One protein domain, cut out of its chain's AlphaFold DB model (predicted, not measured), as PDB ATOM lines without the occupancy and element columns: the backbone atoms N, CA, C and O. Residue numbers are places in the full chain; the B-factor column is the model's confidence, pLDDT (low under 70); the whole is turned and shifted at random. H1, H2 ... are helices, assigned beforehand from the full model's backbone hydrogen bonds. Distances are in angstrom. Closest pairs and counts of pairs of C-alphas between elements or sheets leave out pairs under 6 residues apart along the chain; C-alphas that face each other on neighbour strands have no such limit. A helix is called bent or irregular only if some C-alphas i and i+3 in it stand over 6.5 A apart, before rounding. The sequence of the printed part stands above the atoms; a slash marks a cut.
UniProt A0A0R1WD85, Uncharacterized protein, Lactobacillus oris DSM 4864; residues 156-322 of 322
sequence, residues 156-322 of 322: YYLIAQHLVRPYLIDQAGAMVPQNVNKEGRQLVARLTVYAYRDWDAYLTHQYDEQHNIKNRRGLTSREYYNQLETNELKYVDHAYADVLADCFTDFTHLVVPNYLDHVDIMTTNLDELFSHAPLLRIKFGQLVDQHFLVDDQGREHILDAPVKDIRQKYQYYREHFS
ATOM      1  N   TYR A 156     127.355 147.664 151.736       88.25
ATOM      2  CA  TYR A 156     126.056 147.090 152.091       88.25
ATOM      3  C   TYR A 156     125.213 146.728 150.865       88.25
ATOM      4  O   TYR A 156     124.563 145.682 150.864       88.25
ATOM      5  N   TYR A 157     125.235 147.553 149.808       88.38
ATOM      6  CA  TYR A 157     124.529 147.243 148.563       88.38
ATOM      7  C   TYR A 157     125.045 145.955 147.937       88.38
ATOM      8  O   TYR A 157     124.249 145.126 147.508       88.38
ATOM      9  N   LEU A 158     126.363 145.771 147.906       92.31
ATOM     10  CA  LEU A 158     126.990 144.608 147.289       92.31
ATOM     11  C   LEU A 158     126.735 143.329 148.089       92.31
ATOM     12  O   LEU A 158     126.473 142.292 147.481       92.31
ATOM     13  N   ILE A 159     126.707 143.410 149.423       93.75
ATOM     14  CA  ILE A 159     126.236 142.310 150.276       93.75
ATOM     15  C   ILE A 159     124.790 141.953 149.933       93.75
ATOM     16  O   ILE A 159     124.491 140.796 149.640       93.75
ATOM     17  N   ALA A 160     123.884 142.934 149.921       91.00
ATOM     18  CA  ALA A 160     122.480 142.666 149.627       91.00
ATOM     19  C   ALA A 160     122.281 142.118 148.214       91.00
ATOM     20  O   ALA A 160     121.525 141.168 148.032       91.00
ATOM     21  N   GLN A 161     122.996 142.652 147.226       91.62
ATOM     22  CA  GLN A 161     122.964 142.156 145.856       91.62
ATOM     23  C   GLN A 161     123.424 140.694 145.774       91.62
ATOM     24  O   GLN A 161     122.829 139.913 145.031       91.62
ATOM     25  N   HIS A 162     124.459 140.321 146.531       93.12
ATOM     26  CA  HIS A 162     124.966 138.950 146.585       93.12
ATOM     27  C   HIS A 162     123.946 137.998 147.225       93.12
ATOM     28  O   HIS A 162     123.550 137.017 146.599       93.12
ATOM     29  N   LEU A 163     123.435 138.339 148.411       93.56
ATOM     30  CA  LEU A 163     122.514 137.494 149.185       93.56
ATOM     31  C   LEU A 163     121.103 137.396 148.585       93.56
ATOM     32  O   LEU A 163     120.390 136.420 148.801       93.56
ATOM     33  N   VAL A 164     120.664 138.408 147.833       92.19
ATOM     34  CA  VAL A 164     119.324 138.434 147.218       92.19
ATOM     35  C   VAL A 164     119.286 137.659 145.903       92.19
ATOM     36  O   VAL A 164     118.205 137.324 145.422       92.19
ATOM     37  N   ARG A 165     120.443 137.310 145.335       91.81
ATOM     38  CA  ARG A 165     120.560 136.615 144.050       91.81
ATOM     39  C   ARG A 165     119.653 135.382 143.876       91.81
ATOM     40  O   ARG A 165     118.995 135.318 142.835       91.81
ATOM     41  N   PRO A 166     119.524 134.442 144.835       92.56
ATOM     42  CA  PRO A 166     118.612 133.300 144.691       92.56
ATOM     43  C   PRO A 166     117.122 133.677 144.728       92.56
ATOM     44  O   PRO A 166     116.271 132.860 144.378       92.56
ATOM     45  N   TYR A 167     116.788 134.906 145.127       91.88
ATOM     46  CA  TYR A 167     115.422 135.431 145.187       91.88
ATOM     47  C   TYR A 167     115.051 136.309 143.983       91.88
ATOM     48  O   TYR A 167     113.922 136.818 143.914       91.88
ATOM     49  N   LEU A 168     115.978 136.506 143.043       90.56
ATOM     50  CA  LEU A 168     115.710 137.214 141.797       90.56
ATOM     51  C   LEU A 168     114.880 136.350 140.842       90.56
ATOM     52  O   LEU A 168     115.080 135.142 140.744       90.56
ATOM     53  N   ILE A 169     113.949 136.986 140.128       90.44
ATOM     54  CA  ILE A 169     113.155 136.339 139.074       90.44
ATOM     55  C   ILE A 169     114.061 136.054 137.870       90.44
ATOM     56  O   ILE A 169     114.103 134.928 137.380       90.44
ATOM     57  N   ASP A 170     114.823 137.060 137.442       90.62
ATOM     58  CA  ASP A 170     115.973 136.922 136.555       90.62
ATOM     59  C   ASP A 170     117.267 137.076 137.366       90.62
ATOM     60  O   ASP A 170     117.601 138.174 137.822       90.62
ATOM     61  N   GLN A 171     118.007 135.975 137.517       84.69
ATOM     62  CA  GLN A 171     119.258 135.910 138.282       84.69
ATOM     63  C   GLN A 171     120.410 136.732 137.685       84.69
ATOM     64  O   GLN A 171     121.395 136.986 138.385       84.69
ATOM     65  N   ALA A 172     120.330 137.107 136.406       83.06
ATOM     66  CA  ALA A 172     121.291 138.002 135.763       83.06
ATOM     67  C   ALA A 172     120.851 139.476 135.826       83.06
ATOM     68  O   ALA A 172     121.644 140.370 135.521       83.06
ATOM     69  N   GLY A 173     119.601 139.732 136.216       81.19
ATOM     70  CA  GLY A 173     119.018 141.062 136.290       81.19
ATOM     71  C   GLY A 173     119.432 141.850 137.536       81.19
ATOM     72  O   GLY A 173     120.029 141.339 138.482       81.19
ATOM     73  N   ALA A 174     119.082 143.136 137.548       82.88
ATOM     74  CA  ALA A 174     119.355 144.018 138.678       82.88
ATOM     75  C   ALA A 174     118.454 143.708 139.889       82.88
ATOM     76  O   ALA A 174     117.329 143.219 139.744       82.88
ATOM     77  N   MET A 175     118.929 144.062 141.086       84.81
ATOM     78  CA  MET A 175     118.138 144.050 142.319       84.81
ATOM     79  C   MET A 175     117.166 145.241 142.317       84.81
ATOM     80  O   MET A 175     117.428 146.275 142.921       84.81
ATOM     81  N   VAL A 176     116.055 145.101 141.593       80.69
ATOM     82  CA  VAL A 176     114.957 146.083 141.529       80.69
ATOM     83  C   VAL A 176     113.654 145.443 142.007       80.69
ATOM     84  O   VAL A 176     113.486 144.234 141.824       80.69
ATOM     85  N   PRO A 177     112.693 146.199 142.575       72.88
ATOM     86  CA  PRO A 177     111.471 145.625 143.139       72.88
ATOM     87  C   PRO A 177     110.739 144.667 142.189       72.88
ATOM     88  O   PRO A 177     110.252 143.621 142.614       72.88
ATOM     89  N   GLN A 178     110.697 144.979 140.893       78.69
ATOM     90  CA  GLN A 178     110.033 144.175 139.865       78.69
ATOM     91  C   GLN A 178     110.739 142.837 139.594       78.69
ATOM     92  O   GLN A 178     110.073 141.902 139.163       78.69
ATOM     93  N   ASN A 179     112.041 142.736 139.869       83.69
ATOM     94  CA  ASN A 179     112.865 141.550 139.621       83.69
ATOM     95  C   ASN A 179     113.146 140.726 140.894       83.69
ATOM     96  O   ASN A 179     113.885 139.752 140.846       83.69
ATOM     97  N   VAL A 180     112.571 141.095 142.040       83.81
ATOM     98  CA  VAL A 180     112.775 140.391 143.316       83.81
ATOM     99  C   VAL A 180     111.447 139.793 143.779       83.81
ATOM    100  O   VAL A 180     110.429 140.496 143.852       83.81
ATOM    101  N   ASN A 181     111.451 138.501 144.117       85.62
ATOM    102  CA  ASN A 181     110.276 137.820 144.657       85.62
ATOM    103  C   ASN A 181     109.903 138.340 146.069       85.62
ATOM    104  O   ASN A 181     110.604 139.152 146.674       85.62
ATOM    105  N   LYS A 182     108.769 137.892 146.621       82.06
ATOM    106  CA  LYS A 182     108.266 138.401 147.910       82.06
ATOM    107  C   LYS A 182     109.248 138.190 149.074       82.06
ATOM    108  O   LYS A 182     109.397 139.095 149.892       82.06
ATOM    109  N   GLU A 183     109.890 137.029 149.148       83.38
ATOM    110  CA  GLU A 183     110.852 136.695 150.208       83.38
ATOM    111  C   GLU A 183     112.132 137.525 150.073       83.38
ATOM    112  O   GLU A 183     112.589 138.123 151.045       83.38
ATOM    113  N   GLY A 184     112.641 137.679 148.849       83.25
ATOM    114  CA  GLY A 184     113.786 138.536 148.561       83.25
ATOM    115  C   GLY A 184     113.526 139.993 148.927       83.25
ATOM    116  O   GLY A 184     114.386 140.639 149.512       83.25
ATOM    117  N   ARG A 185     112.317 140.519 148.683       79.50
ATOM    118  CA  ARG A 185     111.962 141.888 149.099       79.50
ATOM    119  C   ARG A 185     111.992 142.047 150.619       79.50
ATOM    120  O   ARG A 185     112.391 143.099 151.113       79.50
ATOM    121  N   GLN A 186     111.584 141.018 151.364       79.31
ATOM    122  CA  GLN A 186     111.686 141.014 152.825       79.31
ATOM    123  C   GLN A 186     113.146 140.947 153.282       79.31
ATOM    124  O   GLN A 186     113.506 141.635 154.235       79.31
ATOM    125  N   LEU A 187     113.990 140.168 152.602       83.62
ATOM    126  CA  LEU A 187     115.427 140.121 152.867       83.62
ATOM    127  C   LEU A 187     116.100 141.474 152.597       83.62
ATOM    128  O   LEU A 187     116.754 141.991 153.494       83.62
ATOM    129  N   VAL A 188     115.867 142.091 151.431       81.12
ATOM    130  CA  VAL A 188     116.368 143.441 151.104       81.12
ATOM    131  C   VAL A 188     115.958 144.432 152.187       81.12
ATOM    132  O   VAL A 188     116.799 145.141 152.727       81.12
ATOM    133  N   ALA A 189     114.676 144.444 152.564       74.00
ATOM    134  CA  ALA A 189     114.188 145.345 153.600       74.00
ATOM    135  C   ALA A 189     114.880 145.116 154.956       74.00
ATOM    136  O   ALA A 189     115.186 146.090 155.643       74.00
ATOM    137  N   ARG A 190     115.140 143.858 155.340       77.00
ATOM    138  CA  ARG A 190     115.885 143.520 156.564       77.00
ATOM    139  C   ARG A 190     117.332 144.004 156.492       77.00
ATOM    140  O   ARG A 190     117.740 144.749 157.373       77.00
ATOM    141  N   LEU A 191     118.060 143.675 155.425       81.44
ATOM    142  CA  LEU A 191     119.457 144.081 155.231       81.44
ATOM    143  C   LEU A 191     119.617 145.604 155.200       81.44
ATOM    144  O   LEU A 191     120.501 146.143 155.857       81.44
ATOM    145  N   THR A 192     118.714 146.313 154.522       73.88
ATOM    146  CA  THR A 192     118.643 147.778 154.567       73.88
ATOM    147  C   THR A 192     118.447 148.287 155.993       73.88
ATOM    148  O   THR A 192     119.080 149.256 156.397       73.88
ATOM    149  N   VAL A 193     117.550 147.670 156.768       69.19
ATOM    150  CA  VAL A 193     117.334 148.069 158.162       69.19
ATOM    151  C   VAL A 193     118.591 147.822 158.989       69.19
ATOM    152  O   VAL A 193     118.961 148.710 159.737       69.19
ATOM    153  N   TYR A 194     119.254 146.679 158.835       77.81
ATOM    154  CA  TYR A 194     120.469 146.328 159.576       77.81
ATOM    155  C   TYR A 194     121.656 147.233 159.254       77.81
ATOM    156  O   TYR A 194     122.379 147.622 160.165       77.81
ATOM    157  N   ALA A 195     121.811 147.629 157.989       68.62
ATOM    158  CA  ALA A 195     122.862 148.547 157.564       68.62
ATOM    159  C   ALA A 195     122.749 149.924 158.239       68.62
ATOM    160  O   ALA A 195     123.753 150.514 158.615       68.62
ATOM    161  N   TYR A 196     121.526 150.434 158.402       65.31
ATOM    162  CA  TYR A 196     121.275 151.779 158.933       65.31
ATOM    163  C   TYR A 196     120.763 151.788 160.379       65.31
ATOM    164  O   TYR A 196     120.343 152.834 160.873       65.31
ATOM    165  N   ARG A 197     120.724 150.634 161.053       64.06
ATOM    166  CA  ARG A 197     120.252 150.548 162.435       64.06
ATOM    167  C   ARG A 197     121.372 150.972 163.372       64.06
ATOM    168  O   ARG A 197     122.478 150.458 163.301       64.06
ATOM    169  N   ASP A 198     121.033 151.862 164.291       62.31
ATOM    170  CA  ASP A 198     121.836 152.098 165.481       62.31
ATOM    171  C   ASP A 198     121.708 150.883 166.411       62.31
ATOM    172  O   ASP A 198     120.655 150.647 167.019       62.31
ATOM    173  N   TRP A 199     122.753 150.061 166.425       66.06
ATOM    174  CA  TRP A 199     122.786 148.806 167.166       66.06
ATOM    175  C   TRP A 199     122.959 149.015 168.668       66.06
ATOM    176  O   TRP A 199     122.355 148.271 169.440       66.06
ATOM    177  N   ASP A 200     123.659 150.066 169.090       59.72
ATOM    178  CA  ASP A 200     123.857 150.380 170.507       59.72
ATOM    179  C   ASP A 200     122.532 150.790 171.155       59.72
ATOM    180  O   ASP A 200     122.140 150.259 172.201       59.72
ATOM    181  N   ALA A 201     121.766 151.654 170.483       54.06
ATOM    182  CA  ALA A 201     120.412 152.001 170.908       54.06
ATOM    183  C   ALA A 201     119.491 150.771 170.922       54.06
ATOM    184  O   ALA A 201     118.707 150.561 171.852       54.06
ATOM    185  N   TYR A 202     119.583 149.933 169.886       62.06
ATOM    186  CA  TYR A 202     118.761 148.734 169.760       62.06
ATOM    187  C   TYR A 202     119.005 147.734 170.899       62.06
ATOM    188  O   TYR A 202     118.043 147.224 171.479       62.06
ATOM    189  N   LEU A 203     120.267 147.499 171.258       70.44
ATOM    190  CA  LEU A 203     120.648 146.610 172.354       70.44
ATOM    191  C   LEU A 203     120.347 147.225 173.724       70.44
ATOM    192  O   LEU A 203     119.904 146.514 174.623       70.44
ATOM    193  N   THR A 204     120.473 148.544 173.886       68.75
ATOM    194  CA  THR A 204     120.063 149.234 175.123       68.75
ATOM    195  C   THR A 204     118.581 148.993 175.430       68.75
ATOM    196  O   THR A 204     118.230 148.606 176.544       68.75
ATOM    197  N   HIS A 205     117.708 149.072 174.417       69.12
ATOM    198  CA  HIS A 205     116.293 148.727 174.583       69.12
ATOM    199  C   HIS A 205     116.068 147.270 175.007       69.12
ATOM    200  O   HIS A 205     115.154 146.993 175.788       69.12
ATOM    201  N   GLN A 206     116.882 146.332 174.514       80.12
ATOM    202  CA  GLN A 206     116.822 144.946 174.973       80.12
ATOM    203  C   GLN A 206     117.115 144.863 176.473       80.12
ATOM    204  O   GLN A 206     116.348 144.237 177.208       80.12
ATOM    205  N   TYR A 207     118.191 145.509 176.932       74.69
ATOM    206  CA  TYR A 207     118.581 145.515 178.342       74.69
ATOM    207  C   TYR A 207     117.490 146.095 179.244       74.69
ATOM    208  O   TYR A 207     117.167 145.483 180.266       74.69
ATOM    209  N   ASP A 208     116.869 147.206 178.849       71.00
ATOM    210  CA  ASP A 208     115.775 147.826 179.603       71.00
ATOM    211  C   ASP A 208     114.552 146.910 179.701       71.00
ATOM    212  O   ASP A 208     113.977 146.721 180.778       71.00
ATOM    213  N   GLU A 209     114.156 146.282 178.591       78.75
ATOM    214  CA  GLU A 209     113.053 145.321 178.585       78.75
ATOM    215  C   GLU A 209     113.349 144.111 179.484       78.75
ATOM    216  O   GLU A 209     112.485 143.690 180.259       78.75
ATOM    217  N   GLN A 210     114.579 143.589 179.460       82.94
ATOM    218  CA  GLN A 210     114.989 142.525 180.378       82.94
ATOM    219  C   GLN A 210     114.966 142.978 181.833       82.94
ATOM    220  O   GLN A 210     114.541 142.216 182.704       82.94
ATOM    221  N   HIS A 211     115.422 144.198 182.117       80.44
ATOM    222  CA  HIS A 211     115.408 144.762 183.462       80.44
ATOM    223  C   HIS A 211     113.971 144.880 183.994       80.44
ATOM    224  O   HIS A 211     113.686 144.486 185.127       80.44
ATOM    225  N   ASN A 212     113.037 145.305 183.144       81.25
ATOM    226  CA  ASN A 212     111.615 145.365 183.470       81.25
ATOM    227  C   ASN A 212     111.015 143.982 183.758       81.25
ATOM    228  O   ASN A 212     110.266 143.831 184.725       81.25
ATOM    229  N   ILE A 213     111.370 142.955 182.976       84.94
ATOM    230  CA  ILE A 213     110.940 141.570 183.232       84.94
ATOM    231  C   ILE A 213     111.502 141.073 184.574       84.94
ATOM    232  O   ILE A 213     110.763 140.501 185.374       84.94
ATOM    233  N   LYS A 214     112.785 141.340 184.855       87.00
ATOM    234  CA  LYS A 214     113.473 140.976 186.111       87.00
ATOM    235  C   LYS A 214     112.833 141.590 187.353       87.00
ATOM    236  O   LYS A 214     112.750 140.923 188.379       87.00
ATOM    237  N   ASN A 215     112.333 142.817 187.255       84.12
ATOM    238  CA  ASN A 215     111.722 143.520 188.384       84.12
ATOM    239  C   ASN A 215     110.209 143.281 188.522       84.12
ATOM    240  O   ASN A 215     109.583 143.776 189.467       84.12
ATOM    241  N   ARG A 216     109.592 142.531 187.600       87.50
ATOM    242  CA  ARG A 216     108.147 142.298 187.605       87.50
ATOM    243  C   ARG A 216     107.754 141.309 188.701       87.50
ATOM    244  O   ARG A 216     108.117 140.138 188.683       87.50
ATOM    245  N   ARG A 217     106.947 141.784 189.652       87.38
ATOM    246  CA  ARG A 217     106.422 140.960 190.751       87.38
ATOM    247  C   ARG A 217     105.293 140.043 190.278       87.38
ATOM    248  O   ARG A 217     104.501 140.424 189.419       87.38
ATOM    249  N   GLY A 218     105.187 138.874 190.910       87.19
ATOM    250  CA  GLY A 218     104.067 137.945 190.727       87.19
ATOM    251  C   GLY A 218     104.160 137.032 189.503       87.19
ATOM    252  O   GLY A 218     103.171 136.384 189.184       87.19
ATOM    253  N   LEU A 219     105.312 136.970 188.826       88.31
ATOM    254  CA  LEU A 219     105.552 135.988 187.769       88.31
ATOM    255  C   LEU A 219     105.886 134.624 188.374       88.31
ATOM    256  O   LEU A 219     106.705 134.529 189.289       88.31
ATOM    257  N   THR A 220     105.299 133.563 187.826       91.69
ATOM    258  CA  THR A 220     105.818 132.204 188.034       91.69
ATOM    259  C   THR A 220     107.175 132.052 187.340       91.69
ATOM    260  O   THR A 220     107.450 132.739 186.353       91.69
ATOM    261  N   SER A 221     108.016 131.116 187.794       89.94
ATOM    262  CA  SER A 221     109.315 130.821 187.165       89.94
ATOM    263  C   SER A 221     109.170 130.563 185.661       89.94
ATOM    264  O   SER A 221     109.926 131.080 184.840       89.94
ATOM    265  N   ARG A 222     108.124 129.823 185.272       91.50
ATOM    266  CA  ARG A 222     107.829 129.513 183.872       91.50
ATOM    267  C   ARG A 222     107.471 130.758 183.059       91.50
ATOM    268  O   ARG A 222     107.964 130.916 181.946       91.50
ATOM    269  N   GLU A 223     106.627 131.642 183.587       93.12
ATOM    270  CA  GLU A 223     106.272 132.902 182.915       93.12
ATOM    271  C   GLU A 223     107.464 133.847 182.807       93.12
ATOM    272  O   GLU A 223     107.629 134.505 181.781       93.12
ATOM    273  N   TYR A 224     108.303 133.882 183.841       94.19
ATOM    274  CA  TYR A 224     109.534 134.655 183.863       94.19
ATOM    275  C   TYR A 224     110.485 134.230 182.737       94.19
ATOM    276  O   TYR A 224     110.861 135.057 181.905       94.19
ATOM    277  N   TYR A 225     110.795 132.933 182.635       95.56
ATOM    278  CA  TYR A 225     111.663 132.417 181.573       95.56
ATOM    279  C   TYR A 225     111.046 132.559 180.179       95.56
ATOM    280  O   TYR A 225     111.764 132.868 179.235       95.56
ATOM    281  N   ASN A 226     109.725 132.409 180.030       93.81
ATOM    282  CA  ASN A 226     109.057 132.636 178.744       93.81
ATOM    283  C   ASN A 226     109.153 134.101 178.287       93.81
ATOM    284  O   ASN A 226     109.342 134.365 177.099       93.81
ATOM    285  N   GLN A 227     109.006 135.058 179.210       94.38
ATOM    286  CA  GLN A 227     109.126 136.482 178.884       94.38
ATOM    287  C   GLN A 227     110.562 136.847 178.510       94.38
ATOM    288  O   GLN A 227     110.762 137.563 177.531       94.38
ATOM    289  N   LEU A 228     111.553 136.320 179.233       93.38
ATOM    290  CA  LEU A 228     112.960 136.529 178.897       93.38
ATOM    291  C   LEU A 228     113.353 135.880 177.561       93.38
ATOM    292  O   LEU A 228     114.014 136.528 176.758       93.38
ATOM    293  N   GLU A 229     112.895 134.656 177.278       95.38
ATOM    294  CA  GLU A 229     113.097 134.007 175.975       95.38
ATOM    295  C   GLU A 229     112.492 134.834 174.841       95.38
ATOM    296  O   GLU A 229     113.141 135.068 173.828       95.38
ATOM    297  N   THR A 230     111.256 135.309 175.018       92.81
ATOM    298  CA  THR A 230     110.574 136.137 174.014       92.81
ATOM    299  C   THR A 230     111.333 137.438 173.769       92.81
ATOM    300  O   THR A 230     111.450 137.866 172.623       92.81
ATOM    301  N   ASN A 231     111.856 138.061 174.829       91.44
ATOM    302  CA  ASN A 231     112.708 139.232 174.695       91.44
ATOM    303  C   ASN A 231     114.007 138.887 173.948       91.44
ATOM    304  O   ASN A 231     114.269 139.503 172.928       91.44
ATOM    305  N   GLU A 232     114.787 137.884 174.354       91.12
ATOM    306  CA  GLU A 232     116.034 137.549 173.643       91.12
ATOM    307  C   GLU A 232     115.794 137.177 172.170       91.12
ATOM    308  O   GLU A 232     116.503 137.668 171.296       91.12
ATOM    309  N   LEU A 233     114.743 136.409 171.865       87.88
ATOM    310  CA  LEU A 233     114.365 136.083 170.484       87.88
ATOM    311  C   LEU A 233     113.930 137.309 169.672       87.88
ATOM    312  O   LEU A 233     114.113 137.328 168.459       87.88
ATOM    313  N   LYS A 234     113.350 138.330 170.309       85.06
ATOM    314  CA  LYS A 234     112.947 139.573 169.638       85.06
ATOM    315  C   LYS A 234     114.152 140.378 169.140       85.06
ATOM    316  O   LYS A 234     114.005 141.064 168.133       85.06
ATOM    317  N   TYR A 235     115.291 140.286 169.826       86.06
ATOM    318  CA  TYR A 235     116.517 141.034 169.519       86.06
ATOM    319  C   TYR A 235     117.620 140.163 168.908       86.06
ATOM    320  O   TYR A 235     118.730 140.639 168.702       86.06
ATOM    321  N   VAL A 236     117.343 138.891 168.599       87.44
ATOM    322  CA  VAL A 236     118.331 137.948 168.037       87.44
ATOM    323  C   VAL A 236     118.927 138.417 166.703       87.44
ATOM    324  O   VAL A 236     120.010 137.991 166.321       87.44
ATOM    325  N   ASP A 237     118.246 139.328 166.006       82.12
ATOM    326  CA  ASP A 237     118.704 139.899 164.743       82.12
ATOM    327  C   ASP A 237     119.929 140.820 164.872       82.12
ATOM    328  O   ASP A 237     120.520 141.152 163.847       82.12
ATOM    329  N   HIS A 238     120.371 141.169 166.088       83.06
ATOM    330  CA  HIS A 238     121.679 141.809 166.291       83.06
ATOM    331  C   HIS A 238     122.857 140.970 165.796       83.06
ATOM    332  O   HIS A 238     123.879 141.545 165.447       83.06
ATOM    333  N   ALA A 239     122.690 139.653 165.640       87.56
ATOM    334  CA  ALA A 239     123.703 138.805 165.019       87.56
ATOM    335  C   ALA A 239     124.110 139.297 163.612       87.56
ATOM    336  O   ALA A 239     125.263 139.147 163.219       87.56
ATOM    337  N   TYR A 240     123.207 139.938 162.855       85.12
ATOM    338  CA  TYR A 240     123.577 140.535 161.563       85.12
ATOM    339  C   TYR A 240     124.530 141.721 161.711       85.12
ATOM    340  O   TYR A 240     125.301 141.974 160.791       85.12
ATOM    341  N   ALA A 241     124.469 142.464 162.818       83.12
ATOM    342  CA  ALA A 241     125.376 143.576 163.088       83.12
ATOM    343  C   ALA A 241     126.816 143.077 163.190       83.12
ATOM    344  O   ALA A 241     127.693 143.586 162.493       83.12
ATOM    345  N   ASP A 242     127.010 142.036 164.001       86.31
ATOM    346  CA  ASP A 242     128.310 141.416 164.247       86.31
ATOM    347  C   ASP A 242     128.872 140.838 162.945       86.31
ATOM    348  O   ASP A 242     129.977 141.178 162.532       86.31
ATOM    349  N   VAL A 243     128.053 140.074 162.213       91.75
ATOM    350  CA  VAL A 243     128.443 139.492 160.919       91.75
ATOM    351  C   VAL A 243     128.803 140.567 159.887       91.75
ATOM    352  O   VAL A 243     129.780 140.425 159.153       91.75
ATOM    353  N   LEU A 244     128.038 141.662 159.814       88.81
ATOM    354  CA  LEU A 244     128.340 142.778 158.913       88.81
ATOM    355  C   LEU A 244     129.653 143.474 159.292       88.81
ATOM    356  O   LEU A 244     130.421 143.831 158.398       88.81
ATOM    357  N   ALA A 245     129.905 143.668 160.587       88.06
ATOM    358  CA  ALA A 245     131.115 144.305 161.096       88.06
ATOM    359  C   ALA A 245     132.363 143.443 160.853       88.06
ATOM    360  O   ALA A 245     133.371 143.952 160.350       88.06
ATOM    361  N   ASP A 246     132.281 142.142 161.126       92.44
ATOM    362  CA  ASP A 246     133.368 141.189 160.894       92.44
ATOM    363  C   ASP A 246     133.670 141.063 159.397       92.44
ATOM    364  O   ASP A 246     134.818 141.210 158.966       92.44
ATOM    365  N   CYS A 247     132.627 140.923 158.571       94.62
ATOM    366  CA  CYS A 247     132.775 140.884 157.120       94.62
ATOM    367  C   CYS A 247     133.402 142.175 156.569       94.62
ATOM    368  O   CYS A 247     134.219 142.119 155.646       94.62
ATOM    369  N   PHE A 248     133.033 143.344 157.106       94.00
ATOM    370  CA  PHE A 248     133.615 144.618 156.685       94.00
ATOM    371  C   PHE A 248     135.076 144.751 157.111       94.00
ATOM    372  O   PHE A 248     135.901 145.241 156.336       94.00
ATOM    373  N   THR A 249     135.410 144.289 158.313       92.38
ATOM    374  CA  THR A 249     136.777 144.295 158.840       92.38
ATOM    375  C   THR A 249     137.696 143.444 157.965       92.38
ATOM    376  O   THR A 249     138.724 143.931 157.489       92.38
ATOM    377  N   ASP A 250     137.288 142.214 157.652       95.38
ATOM    378  CA  ASP A 250     138.058 141.316 156.787       95.38
ATOM    379  C   ASP A 250     138.169 141.838 155.353       95.38
ATOM    380  O   ASP A 250     139.236 141.767 154.733       95.38
ATOM    381  N   PHE A 251     137.092 142.422 154.822       95.75
ATOM    382  CA  PHE A 251     137.135 143.079 153.522       95.75
ATOM    383  C   PHE A 251     138.106 144.265 153.518       95.75
ATOM    384  O   PHE A 251     138.898 144.418 152.587       95.75
ATOM    385  N   THR A 252     138.099 145.079 154.572       93.88
ATOM    386  CA  THR A 252     139.010 146.218 154.704       93.88
ATOM    387  C   THR A 252     140.460 145.746 154.729       93.88
ATOM    388  O   THR A 252     141.275 146.293 153.993       93.88
ATOM    389  N   HIS A 253     140.783 144.679 155.468       94.44
ATOM    390  CA  HIS A 253     142.124 144.076 155.461       94.44
ATOM    391  C   HIS A 253     142.539 143.511 154.096       94.44
ATOM    392  O   HIS A 253     143.724 143.474 153.763       94.44
ATOM    393  N   LEU A 254     141.578 143.054 153.292       93.12
ATOM    394  CA  LEU A 254     141.839 142.546 151.949       93.12
ATOM    395  C   LEU A 254     142.155 143.674 150.951       93.12
ATOM    396  O   LEU A 254     142.962 143.485 150.035       93.12
ATOM    397  N   VAL A 255     141.502 144.828 151.108       92.69
ATOM    398  CA  VAL A 255     141.542 145.944 150.152       92.69
ATOM    399  C   VAL A 255     142.571 147.008 150.530       92.69
ATOM    400  O   VAL A 255     143.237 147.553 149.650       92.69
ATOM    401  N   VAL A 256     142.746 147.278 151.820       91.44
ATOM    402  CA  VAL A 256     143.664 148.291 152.349       91.44
ATOM    403  C   VAL A 256     144.957 147.620 152.830       91.44
ATOM    404  O   VAL A 256     144.890 146.617 153.538       91.44
ATOM    405  N   PRO A 257     146.151 148.143 152.490       88.81
ATOM    406  CA  PRO A 257     146.417 149.312 151.640       88.81
ATOM    407  C   PRO A 257     146.602 148.963 150.151       88.81
ATOM    408  O   PRO A 257     146.990 149.808 149.353       88.81
ATOM    409  N   ASN A 258     146.408 147.699 149.764       89.75
ATOM    410  CA  ASN A 258     146.869 147.190 148.467       89.75
ATOM    411  C   ASN A 258     146.119 147.763 147.254       89.75
ATOM    412  O   ASN A 258     146.660 147.758 146.151       89.75
ATOM    413  N   TYR A 259     144.880 148.215 147.446       90.69
ATOM    414  CA  TYR A 259     144.024 148.737 146.381       90.69
ATOM    415  C   TYR A 259     143.442 150.116 146.696       90.69
ATOM    416  O   TYR A 259     143.209 150.892 145.773       90.69
ATOM    417  N   LEU A 260     143.185 150.413 147.973       89.69
ATOM    418  CA  LEU A 260     142.678 151.699 148.446       89.69
ATOM    419  C   LEU A 260     143.409 152.105 149.728       89.69
ATOM    420  O   LEU A 260     143.764 151.247 150.535       89.69
ATOM    421  N   ASP A 261     143.565 153.410 149.942       86.88
ATOM    422  CA  ASP A 261     144.142 153.952 151.182       86.88
ATOM    423  C   ASP A 261     143.185 153.800 152.375       86.88
ATOM    424  O   ASP A 261     143.612 153.644 153.517       86.88
ATOM    425  N   HIS A 262     141.879 153.862 152.110       88.56
ATOM    426  CA  HIS A 262     140.814 153.676 153.089       88.56
ATOM    427  C   HIS A 262     139.528 153.211 152.394       88.56
ATOM    428  O   HIS A 262     139.348 153.419 151.192       88.56
ATOM    429  N   VAL A 263     138.625 152.606 153.166       84.94
ATOM    430  CA  VAL A 263     137.278 152.231 152.721       84.94
ATOM    431  C   VAL A 263     136.275 152.754 153.740       84.94
ATOM    432  O   VAL A 263     136.380 152.464 154.927       84.94
ATOM    433  N   ASP A 264     135.295 153.512 153.264       81.25
ATOM    434  CA  ASP A 264     134.118 153.921 154.016       81.25
ATOM    435  C   ASP A 264     132.938 153.022 153.632       81.25
ATOM    436  O   ASP A 264     132.550 152.917 152.462       81.25
ATOM    437  N   ILE A 265     132.359 152.367 154.637       79.81
ATOM    438  CA  ILE A 265     131.337 151.331 154.469       79.81
ATOM    439  C   ILE A 265     130.067 151.830 153.753       79.81
ATOM    440  O   ILE A 265     129.403 151.066 153.050       79.81
ATOM    441  N   MET A 266     129.735 153.119 153.889       72.38
ATOM    442  CA  MET A 266     128.495 153.712 153.378       72.38
ATOM    443  C   MET A 266     128.669 154.464 152.063       72.38
ATOM    444  O   MET A 266     127.672 154.739 151.385       72.38
ATOM    445  N   THR A 267     129.891 154.873 151.726       73.06
ATOM    446  CA  THR A 267     130.117 155.863 150.667       73.06
ATOM    447  C   THR A 267     131.141 155.452 149.624       73.06
ATOM    448  O   THR A 267     131.044 155.931 148.494       73.06
ATOM    449  N   THR A 268     132.074 154.550 149.937       79.31
ATOM    450  CA  THR A 268     133.054 154.100 148.947       79.31
ATOM    451  C   THR A 268     132.365 153.283 147.856       79.31
ATOM    452  O   THR A 268     131.720 152.272 148.131       79.31
ATOM    453  N   ASN A 269     132.517 153.719 146.603       85.75
ATOM    454  CA  ASN A 269     132.079 152.967 145.432       85.75
ATOM    455  C   ASN A 269     133.103 151.863 145.124       85.75
ATOM    456  O   ASN A 269     134.255 152.151 144.802       85.75
ATOM    457  N   LEU A 270     132.682 150.605 145.225       90.81
ATOM    458  CA  LEU A 270     133.542 149.433 145.054       90.81
ATOM    459  C   LEU A 270     133.452 148.815 143.646       90.81
ATOM    460  O   LEU A 270     134.246 147.931 143.322       90.81
ATOM    461  N   ASP A 271     132.540 149.269 142.781       85.69
ATOM    462  CA  ASP A 271     132.394 148.689 141.436       85.69
ATOM    463  C   ASP A 271     133.578 149.021 140.527       85.69
ATOM    464  O   ASP A 271     134.028 148.168 139.755       85.69
ATOM    465  N   GLU A 272     134.126 150.234 140.636       84.62
ATOM    466  CA  GLU A 272     135.349 150.603 139.915       84.62
ATOM    467  C   GLU A 272     136.504 149.696 140.339       84.62
ATOM    468  O   GLU A 272     137.207 149.140 139.494       84.62
ATOM    469  N   LEU A 273     136.643 149.460 141.643       89.44
ATOM    470  CA  LEU A 273     137.653 148.573 142.202       89.44
ATOM    471  C   LEU A 273     137.503 147.135 141.674       89.44
ATOM    472  O   LEU A 273     138.475 146.534 141.215       89.44
ATOM    473  N   PHE A 274     136.287 146.588 141.669       92.38
ATOM    474  CA  PHE A 274     136.025 145.245 141.145       92.38
ATOM    475  C   PHE A 274     136.201 145.127 139.632       92.38
ATOM    476  O   PHE A 274     136.565 144.056 139.147       92.38
ATOM    477  N   SER A 275     135.982 146.210 138.889       88.81
ATOM    478  CA  SER A 275     136.223 146.244 137.444       88.81
ATOM    479  C   SER A 275     137.718 146.159 137.122       88.81
ATOM    480  O   SER A 275     138.110 145.446 136.201       88.81
ATOM    481  N   HIS A 276     138.561 146.835 137.909       88.69
ATOM    482  CA  HIS A 276     140.019 146.803 137.746       88.69
ATOM    483  C   HIS A 276     140.660 145.538 138.342       88.69
ATOM    484  O   HIS A 276     141.682 145.074 137.837       88.69
ATOM    485  N   ALA A 277     140.052 144.945 139.376       91.38
ATOM    486  CA  ALA A 277     140.525 143.725 140.031       91.38
ATOM    487  C   ALA A 277     139.413 142.655 140.150       91.38
ATOM    488  O   ALA A 277     138.890 142.420 141.242       91.38
ATOM    489  N   PRO A 278     139.077 141.920 139.070       90.88
ATOM    490  CA  PRO A 278     137.969 140.953 139.079       90.88
ATOM    491  C   PRO A 278     138.115 139.822 140.107       90.88
ATOM    492  O   PRO A 278     137.126 139.348 140.664       90.88
ATOM    493  N   LEU A 279     139.352 139.406 140.409       92.69
ATOM    494  CA  LEU A 279     139.627 138.401 141.446       92.69
ATOM    495  C   LEU A 279     139.202 138.873 142.843       92.69
ATOM    496  O   LEU A 279     138.839 138.050 143.681       92.69
ATOM    497  N   LEU A 280     139.222 140.183 143.097       93.31
ATOM    498  CA  LEU A 280     138.786 140.750 144.367       93.31
ATOM    499  C   LEU A 280     137.274 140.595 144.559       93.31
ATOM    500  O   LEU A 280     136.837 140.298 145.664       93.31
ATOM    501  N   ARG A 281     136.487 140.696 143.479       93.00
ATOM    502  CA  ARG A 281     135.037 140.455 143.516       93.00
ATOM    503  C   ARG A 281     134.707 139.017 143.916       93.00
ATOM    504  O   ARG A 281     133.767 138.793 144.670       93.00
ATOM    505  N   ILE A 282     135.491 138.051 143.436       93.06
ATOM    506  CA  ILE A 282     135.336 136.637 143.811       93.06
ATOM    507  C   ILE A 282     135.650 136.449 145.297       93.06
ATOM    508  O   ILE A 282     134.864 135.833 146.010       93.06
ATOM    509  N   LYS A 283     136.760 137.023 145.779       94.69
ATOM    510  CA  LYS A 283     137.127 136.966 147.203       94.69
ATOM    511  C   LYS A 283     136.100 137.652 148.103       94.69
ATOM    512  O   LYS A 283     135.807 137.140 149.172       94.69
ATOM    513  N   PHE A 284     135.536 138.776 147.664       95.56
ATOM    514  CA  PHE A 284     134.441 139.440 148.364       95.56
ATOM    515  C   PHE A 284     133.226 138.518 148.490       95.56
ATOM    516  O   PHE A 284     132.728 138.338 149.592       95.56
ATOM    517  N   GLY A 285     132.802 137.873 147.396       94.81
ATOM    518  CA  GLY A 285     131.709 136.894 147.440       94.81
ATOM    519  C   GLY A 285     131.982 135.754 148.425       94.81
ATOM    520  O   GLY A 285     131.120 135.432 149.227       94.81
ATOM    521  N   GLN A 286     133.208 135.223 148.442       95.94
ATOM    522  CA  GLN A 286     133.617 134.183 149.396       95.94
ATOM    523  C   GLN A 286     133.582 134.658 150.853       95.94
ATOM    524  O   GLN A 286     133.164 133.901 151.724       95.94
ATOM    525  N   LEU A 287     134.005 135.899 151.124       96.81
ATOM    526  CA  LEU A 287     133.898 136.494 152.457       96.81
ATOM    527  C   LEU A 287     132.435 136.608 152.886       96.81
ATOM    528  O   LEU A 287     132.110 136.237 154.010       96.81
ATOM    529  N   VAL A 288     131.554 137.068 151.991       96.88
ATOM    530  CA  VAL A 288     130.114 137.135 152.270       96.88
ATOM    531  C   VAL A 288     129.566 135.736 152.545       96.88
ATOM    532  O   VAL A 288     128.912 135.549 153.564       96.88
ATOM    533  N   ASP A 289     129.875 134.748 151.706       97.19
ATOM    534  CA  ASP A 289     129.386 133.376 151.882       97.19
ATOM    535  C   ASP A 289     129.819 132.778 153.228       97.19
ATOM    536  O   ASP A 289     129.014 132.167 153.932       97.19
ATOM    537  N   GLN A 290     131.077 133.000 153.616       96.75
ATOM    538  CA  GLN A 290     131.630 132.516 154.877       96.75
ATOM    539  C   GLN A 290     130.969 133.178 156.092       96.75
ATOM    540  O   GLN A 290     130.562 132.484 157.021       96.75
ATOM    541  N   HIS A 291     130.871 134.507 156.094       96.19
ATOM    542  CA  HIS A 291     130.351 135.276 157.229       96.19
ATOM    543  C   HIS A 291     128.834 135.122 157.387       96.19
ATOM    544  O   HIS A 291     128.336 134.977 158.501       96.19
ATOM    545  N   PHE A 292     128.094 135.073 156.278       95.75
ATOM    546  CA  PHE A 292     126.636 134.908 156.277       95.75
ATOM    547  C   PHE A 292     126.182 133.442 156.340       95.75
ATOM    548  O   PHE A 292     124.980 133.171 156.288       95.75
ATOM    549  N   LEU A 293     127.123 132.497 156.474       96.06
ATOM    550  CA  LEU A 293     126.852 131.058 156.541       96.06
ATOM    551  C   LEU A 293     125.982 130.593 155.364       96.06
ATOM    552  O   LEU A 293     124.974 129.911 155.550       96.06
ATOM    553  N   VAL A 294     126.339 131.034 154.159       95.81
ATOM    554  CA  VAL A 294     125.542 130.808 152.954       95.81
ATOM    555  C   VAL A 294     125.627 129.342 152.530       95.81
ATOM    556  O   VAL A 294     126.713 128.776 152.429       95.81
ATOM    557  N   ASP A 295     124.473 128.719 152.287       94.56
ATOM    558  CA  ASP A 295     124.389 127.329 151.836       94.56
ATOM    559  C   ASP A 295     124.586 127.162 150.316       94.56
ATOM    560  O   ASP A 295     124.672 128.124 149.552       94.56
ATOM    561  N   ASP A 296     124.581 125.911 149.849       91.94
ATOM    562  CA  ASP A 296     124.697 125.570 148.422       91.94
ATOM    563  C   ASP A 296     123.547 126.132 147.555       91.94
ATOM    564  O   ASP A 296     123.639 126.149 146.326       91.94
ATOM    565  N   GLN A 297     122.442 126.573 148.171       89.56
ATOM    566  CA  GLN A 297     121.315 127.228 147.500       89.56
ATOM    567  C   GLN A 297     121.443 128.761 147.493       89.56
ATOM    568  O   GLN A 297     120.564 129.439 146.952       89.56
ATOM    569  N   GLY A 298     122.515 129.314 148.066       88.75
ATOM    570  CA  GLY A 298     122.757 130.750 148.169       88.75
ATOM    571  C   GLY A 298     122.003 131.430 149.314       88.75
ATOM    572  O   GLY A 298     121.853 132.652 149.291       88.75
ATOM    573  N   ARG A 299     121.482 130.678 150.292       92.62
ATOM    574  CA  ARG A 299     120.684 131.218 151.406       92.62
ATOM    575  C   ARG A 299     121.528 131.371 152.662       92.62
ATOM    576  O   ARG A 299     122.267 130.461 153.012       92.62
ATOM    577  N   GLU A 300     121.387 132.510 153.334       92.94
ATOM    578  CA  GLU A 300     122.053 132.792 154.611       92.94
ATOM    579  C   GLU A 300     121.348 132.120 155.791       92.94
ATOM    580  O   GLU A 300     120.122 131.978 155.784       92.94
ATOM    581  N   HIS A 301     122.132 131.746 156.805       94.00
ATOM    582  CA  HIS A 301     121.666 131.010 157.988       94.00
ATOM    583  C   HIS A 301     122.172 131.629 159.298       94.00
ATOM    584  O   HIS A 301     122.387 130.926 160.287       94.00
ATOM    585  N   ILE A 302     122.367 132.953 159.333       91.69
ATOM    586  CA  ILE A 302     122.977 133.650 160.484       91.69
ATOM    587  C   ILE A 302     122.202 133.394 161.778       91.69
ATOM    588  O   ILE A 302     122.791 133.223 162.843       91.69
ATOM    589  N   LEU A 303     120.870 133.367 161.700       90.62
ATOM    590  CA  LEU A 303     120.011 133.268 162.879       90.62
ATOM    591  C   LEU A 303     119.803 131.841 163.391       90.62
ATOM    592  O   LEU A 303     119.318 131.682 164.512       90.62
ATOM    593  N   ASP A 304     120.159 130.813 162.623       93.31
ATOM    594  CA  ASP A 304     119.821 129.427 162.957       93.31
ATOM    595  C   ASP A 304     120.452 128.980 164.280       93.31
ATOM    596  O   ASP A 304     119.755 128.480 165.171       93.31
ATOM    597  N   ALA A 305     121.760 129.200 164.435       93.00
ATOM    598  CA  ALA A 305     122.475 128.878 165.668       93.00
ATOM    599  C   ALA A 305     122.042 129.777 166.848       93.00
ATOM    600  O   ALA A 305     121.593 129.222 167.852       93.00
ATOM    601  N   PRO A 306     122.033 131.124 166.738       92.88
ATOM    602  CA  PRO A 306     121.572 132.001 167.818       92.88
ATOM    603  C   PRO A 306     120.157 131.687 168.324       92.88
ATOM    604  O   PRO A 306     119.922 131.609 169.532       92.88
ATOM    605  N   VAL A 307     119.198 131.456 167.422       94.56
ATOM    606  CA  VAL A 307     117.815 131.117 167.804       94.56
ATOM    607  C   VAL A 307     117.761 129.775 168.525       94.56
ATOM    608  O   VAL A 307     117.036 129.632 169.516       94.56
ATOM    609  N   LYS A 308     118.508 128.782 168.038       95.69
ATOM    610  CA  LYS A 308     118.587 127.464 168.669       95.69
ATOM    611  C   LYS A 308     119.185 127.560 170.072       95.69
ATOM    612  O   LYS A 308     118.601 126.992 170.996       95.69
ATOM    613  N   ASP A 309     120.268 128.308 170.244       96.25
ATOM    614  CA  ASP A 309     120.966 128.461 171.522       96.25
ATOM    615  C   ASP A 309     120.089 129.161 172.566       96.25
ATOM    616  O   ASP A 309     119.970 128.683 173.697       96.25
ATOM    617  N   ILE A 310     119.381 130.231 172.178       94.62
ATOM    618  CA  ILE A 310     118.416 130.915 173.053       94.62
ATOM    619  C   ILE A 310     117.323 129.937 173.505       94.62
ATOM    620  O   ILE A 310     117.046 129.813 174.702       94.62
ATOM    621  N   ARG A 311     116.724 129.189 172.571       96.06
ATOM    622  CA  ARG A 311     115.668 128.218 172.902       96.06
ATOM    623  C   ARG A 311     116.165 127.123 173.841       96.06
ATOM    624  O   ARG A 311     115.474 126.783 174.800       96.06
ATOM    625  N   GLN A 312     117.361 126.591 173.595       96.94
ATOM    626  CA  GLN A 312     117.966 125.561 174.440       96.94
ATOM    627  C   GLN A 312     118.271 126.080 175.848       96.94
ATOM    628  O   GLN A 312     117.924 125.419 176.827       96.94
ATOM    629  N   LYS A 313     118.832 127.290 175.966       97.00
ATOM    630  CA  LYS A 313     119.079 127.970 177.246       97.00
ATOM    631  C   LYS A 313     117.802 128.081 178.083       97.00
ATOM    632  O   LYS A 313     117.787 127.683 179.247       97.00
ATOM    633  N   TYR A 314     116.709 128.574 177.499       96.19
ATOM    634  CA  TYR A 314     115.455 128.758 178.235       96.19
ATOM    635  C   TYR A 314     114.682 127.461 178.465       96.19
ATOM    636  O   TYR A 314     113.998 127.328 179.482       96.19
ATOM    637  N   GLN A 315     114.814 126.473 177.578       95.56
ATOM    638  CA  GLN A 315     114.326 125.122 177.842       95.56
ATOM    639  C   GLN A 315     115.026 124.517 179.063       95.56
ATOM    640  O   GLN A 315     114.345 124.069 179.984       95.56
ATOM    641  N   TYR A 316     116.357 124.598 179.122       95.75
ATOM    642  CA  TYR A 316     117.130 124.136 180.269       95.75
ATOM    643  C   TYR A 316     116.687 124.824 181.568       95.75
ATOM    644  O   TYR A 316     116.450 124.144 182.570       95.75
ATOM    645  N   TYR A 317     116.484 126.149 181.547       95.44
ATOM    646  CA  TYR A 317     115.988 126.879 182.717       95.44
ATOM    647  C   TYR A 317     114.607 126.420 183.174       95.44
ATOM    648  O   TYR A 317     114.384 126.236 184.371       95.44
ATOM    649  N   ARG A 318     113.697 126.160 182.233       93.75
ATOM    650  CA  ARG A 318     112.378 125.623 182.565       93.75
ATOM    651  C   ARG A 318     112.445 124.208 183.138       93.75
ATOM    652  O   ARG A 318     111.642 123.871 183.998       93.75
ATOM    653  N   GLU A 319     113.361 123.371 182.685       93.75
ATOM    654  CA  GLU A 319     113.445 121.984 183.154       93.75
ATOM    655  C   GLU A 319     114.098 121.859 184.538       93.75
ATOM    656  O   GLU A 319     113.756 120.949 185.288       93.75
ATOM    657  N   HIS A 320     114.996 122.783 184.901       91.94
ATOM    658  CA  HIS A 320     115.849 122.643 186.091       91.94
ATOM    659  C   HIS A 320     115.601 123.695 187.181       91.94
ATOM    660  O   HIS A 320     116.047 123.508 188.313       91.94
ATOM    661  N   PHE A 321     114.910 124.795 186.864       87.06
ATOM    662  CA  PHE A 321     114.716 125.932 187.774       87.06
ATOM    663  C   PHE A 321     113.265 126.458 187.803       87.06
ATOM    664  O   PHE A 321     113.050 127.576 188.281       87.06
ATOM    665  N   SER A 322     112.288 125.709 187.262       66.38
ATOM    666  CA  SER A 322     110.855 126.078 187.299       66.38
ATOM    667  C   SER A 322     110.182 125.790 188.625       66.38
ATOM    668  O   SER A 322     110.297 124.634 189.086       66.38
TER     669      SER A 322
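AT A GLANCE: This is residues 156 to 322 of the 322 residues of an uncharacterized protein of Lactobacillus oris DSM 4864 (UniProt A0A0R1WD85). This is a loose, elongated arrangement of helices in which H3, H4 and H8 lie side by side toward one end of the long axis, H4 between the other two, while H5 and H7 lie side by side toward the other end with the short H6 beside the beginning of H7. The helical hairpin of H1 and H2 stands crosswise to this long axis, H1 near H7 and the end of H2 near H5. The printed part has 167 residues with eight named helices in the order H1 to H8 and no named strand; its class is all helix, and helices hold 115 of the residues. The radius of gyration of the C-alphas is 19.6 A, and the spans are 64 by 37 by 25 A.

IN THESE COORDINATES: H1, residues 156 to 167, begins at C-alpha 156 at (126.056, 147.090, 152.091) and is 17.2 A long. H1 is irregular, with C-alphas 163 and 166 standing 7.3 A apart. H2 is residues 182 to 195, 20.2 A, and H3 is residues 199 to 215, 24.5 A. H4, residues 221 to 234, is 19.9 A long. H5, residues 236 to 255, is the longest helix by residues and measures 30.4 A, starting at C-alpha 236 at (118.331, 137.948, 168.037). It is neither bent nor irregular, but only just: C-alphas 236 and 239 are 6.2 A apart. H6 is residues 271 to 276, 8.7 A, and H7 is residues 278 to 291, 20.5 A. H8, residues 304 to 321, is 25.6 A long and ends at C-alpha 321 at (114.716, 125.932, 187.774).

HOW THE PARTS SIT: H5 is the hub and touches four helices. With its residues 243 to 251 it touches H7, at a shallow tilt of 29 degrees, opposite ways; the closest C-alphas are those of Val 243 and His 291, 5.9 A apart. H3 only just touches H5, with 3 pairs of C-alphas within 8 A, the closest being Trp 199 and Ala 241 at 7.1 A. H2 also only just touches H5, with 3 such pairs and its residues 194 to 195 alone; Tyr 194 and Ala 241 have the closest C-alphas, 6.6 A apart. The lines of H2 and H5 are about perpendicular at 71 degrees, only just beyond steep. H5 and H8 touch only at their ends, and only just, with 3 pairs; the C-alphas of Val 236 and Pro 306 come closest at 6.8 A. H3 and H4 form a helical hairpin at a shallow tilt of 9 degrees, with the closest C-alphas, Gln 210 and Leu 228, 6.5 A apart. H4 touches H8 at a shallow tilt of 10 degrees, opposite ways, closest at the C-alphas of Arg 222 and Arg 318, 6.1 A. H3 and H8 are apart. H1 and H2 form a helical hairpin at a shallow tilt of 17 degrees, closest at the C-alphas of Tyr 167 and Gly 184, 4.9 A. H1 only just touches H7, with 3 pairs, about perpendicular at 76 degrees; Ile 159 and Val 288 have the closest C-alphas, 6.8 A apart. H6 is close to H7 but not clearly touching, with the C-alphas of Phe 274 and Arg 281 5.4 A apart. Every O i to N i+4 pair is within hydrogen-bond range in H2, H3, H4, H6, H7 and H8, against 5 of 8 in H1 and 14 of 16 in H5.

THE WHOLE: The two C-alphas farthest apart are those of Gly 218 and His 276, at 64.6 A. The printed part has no cut and ends at residue 322, the chain's last residue. The links from H1 to H2, H5 to H6 and H7 to H8 are long, with 14, 15 and 12 residues. The mean pLDDT of the printed part is 87.1; residue 193, residues 195 to 202, residues 204 to 205 and residue 322 are under 70.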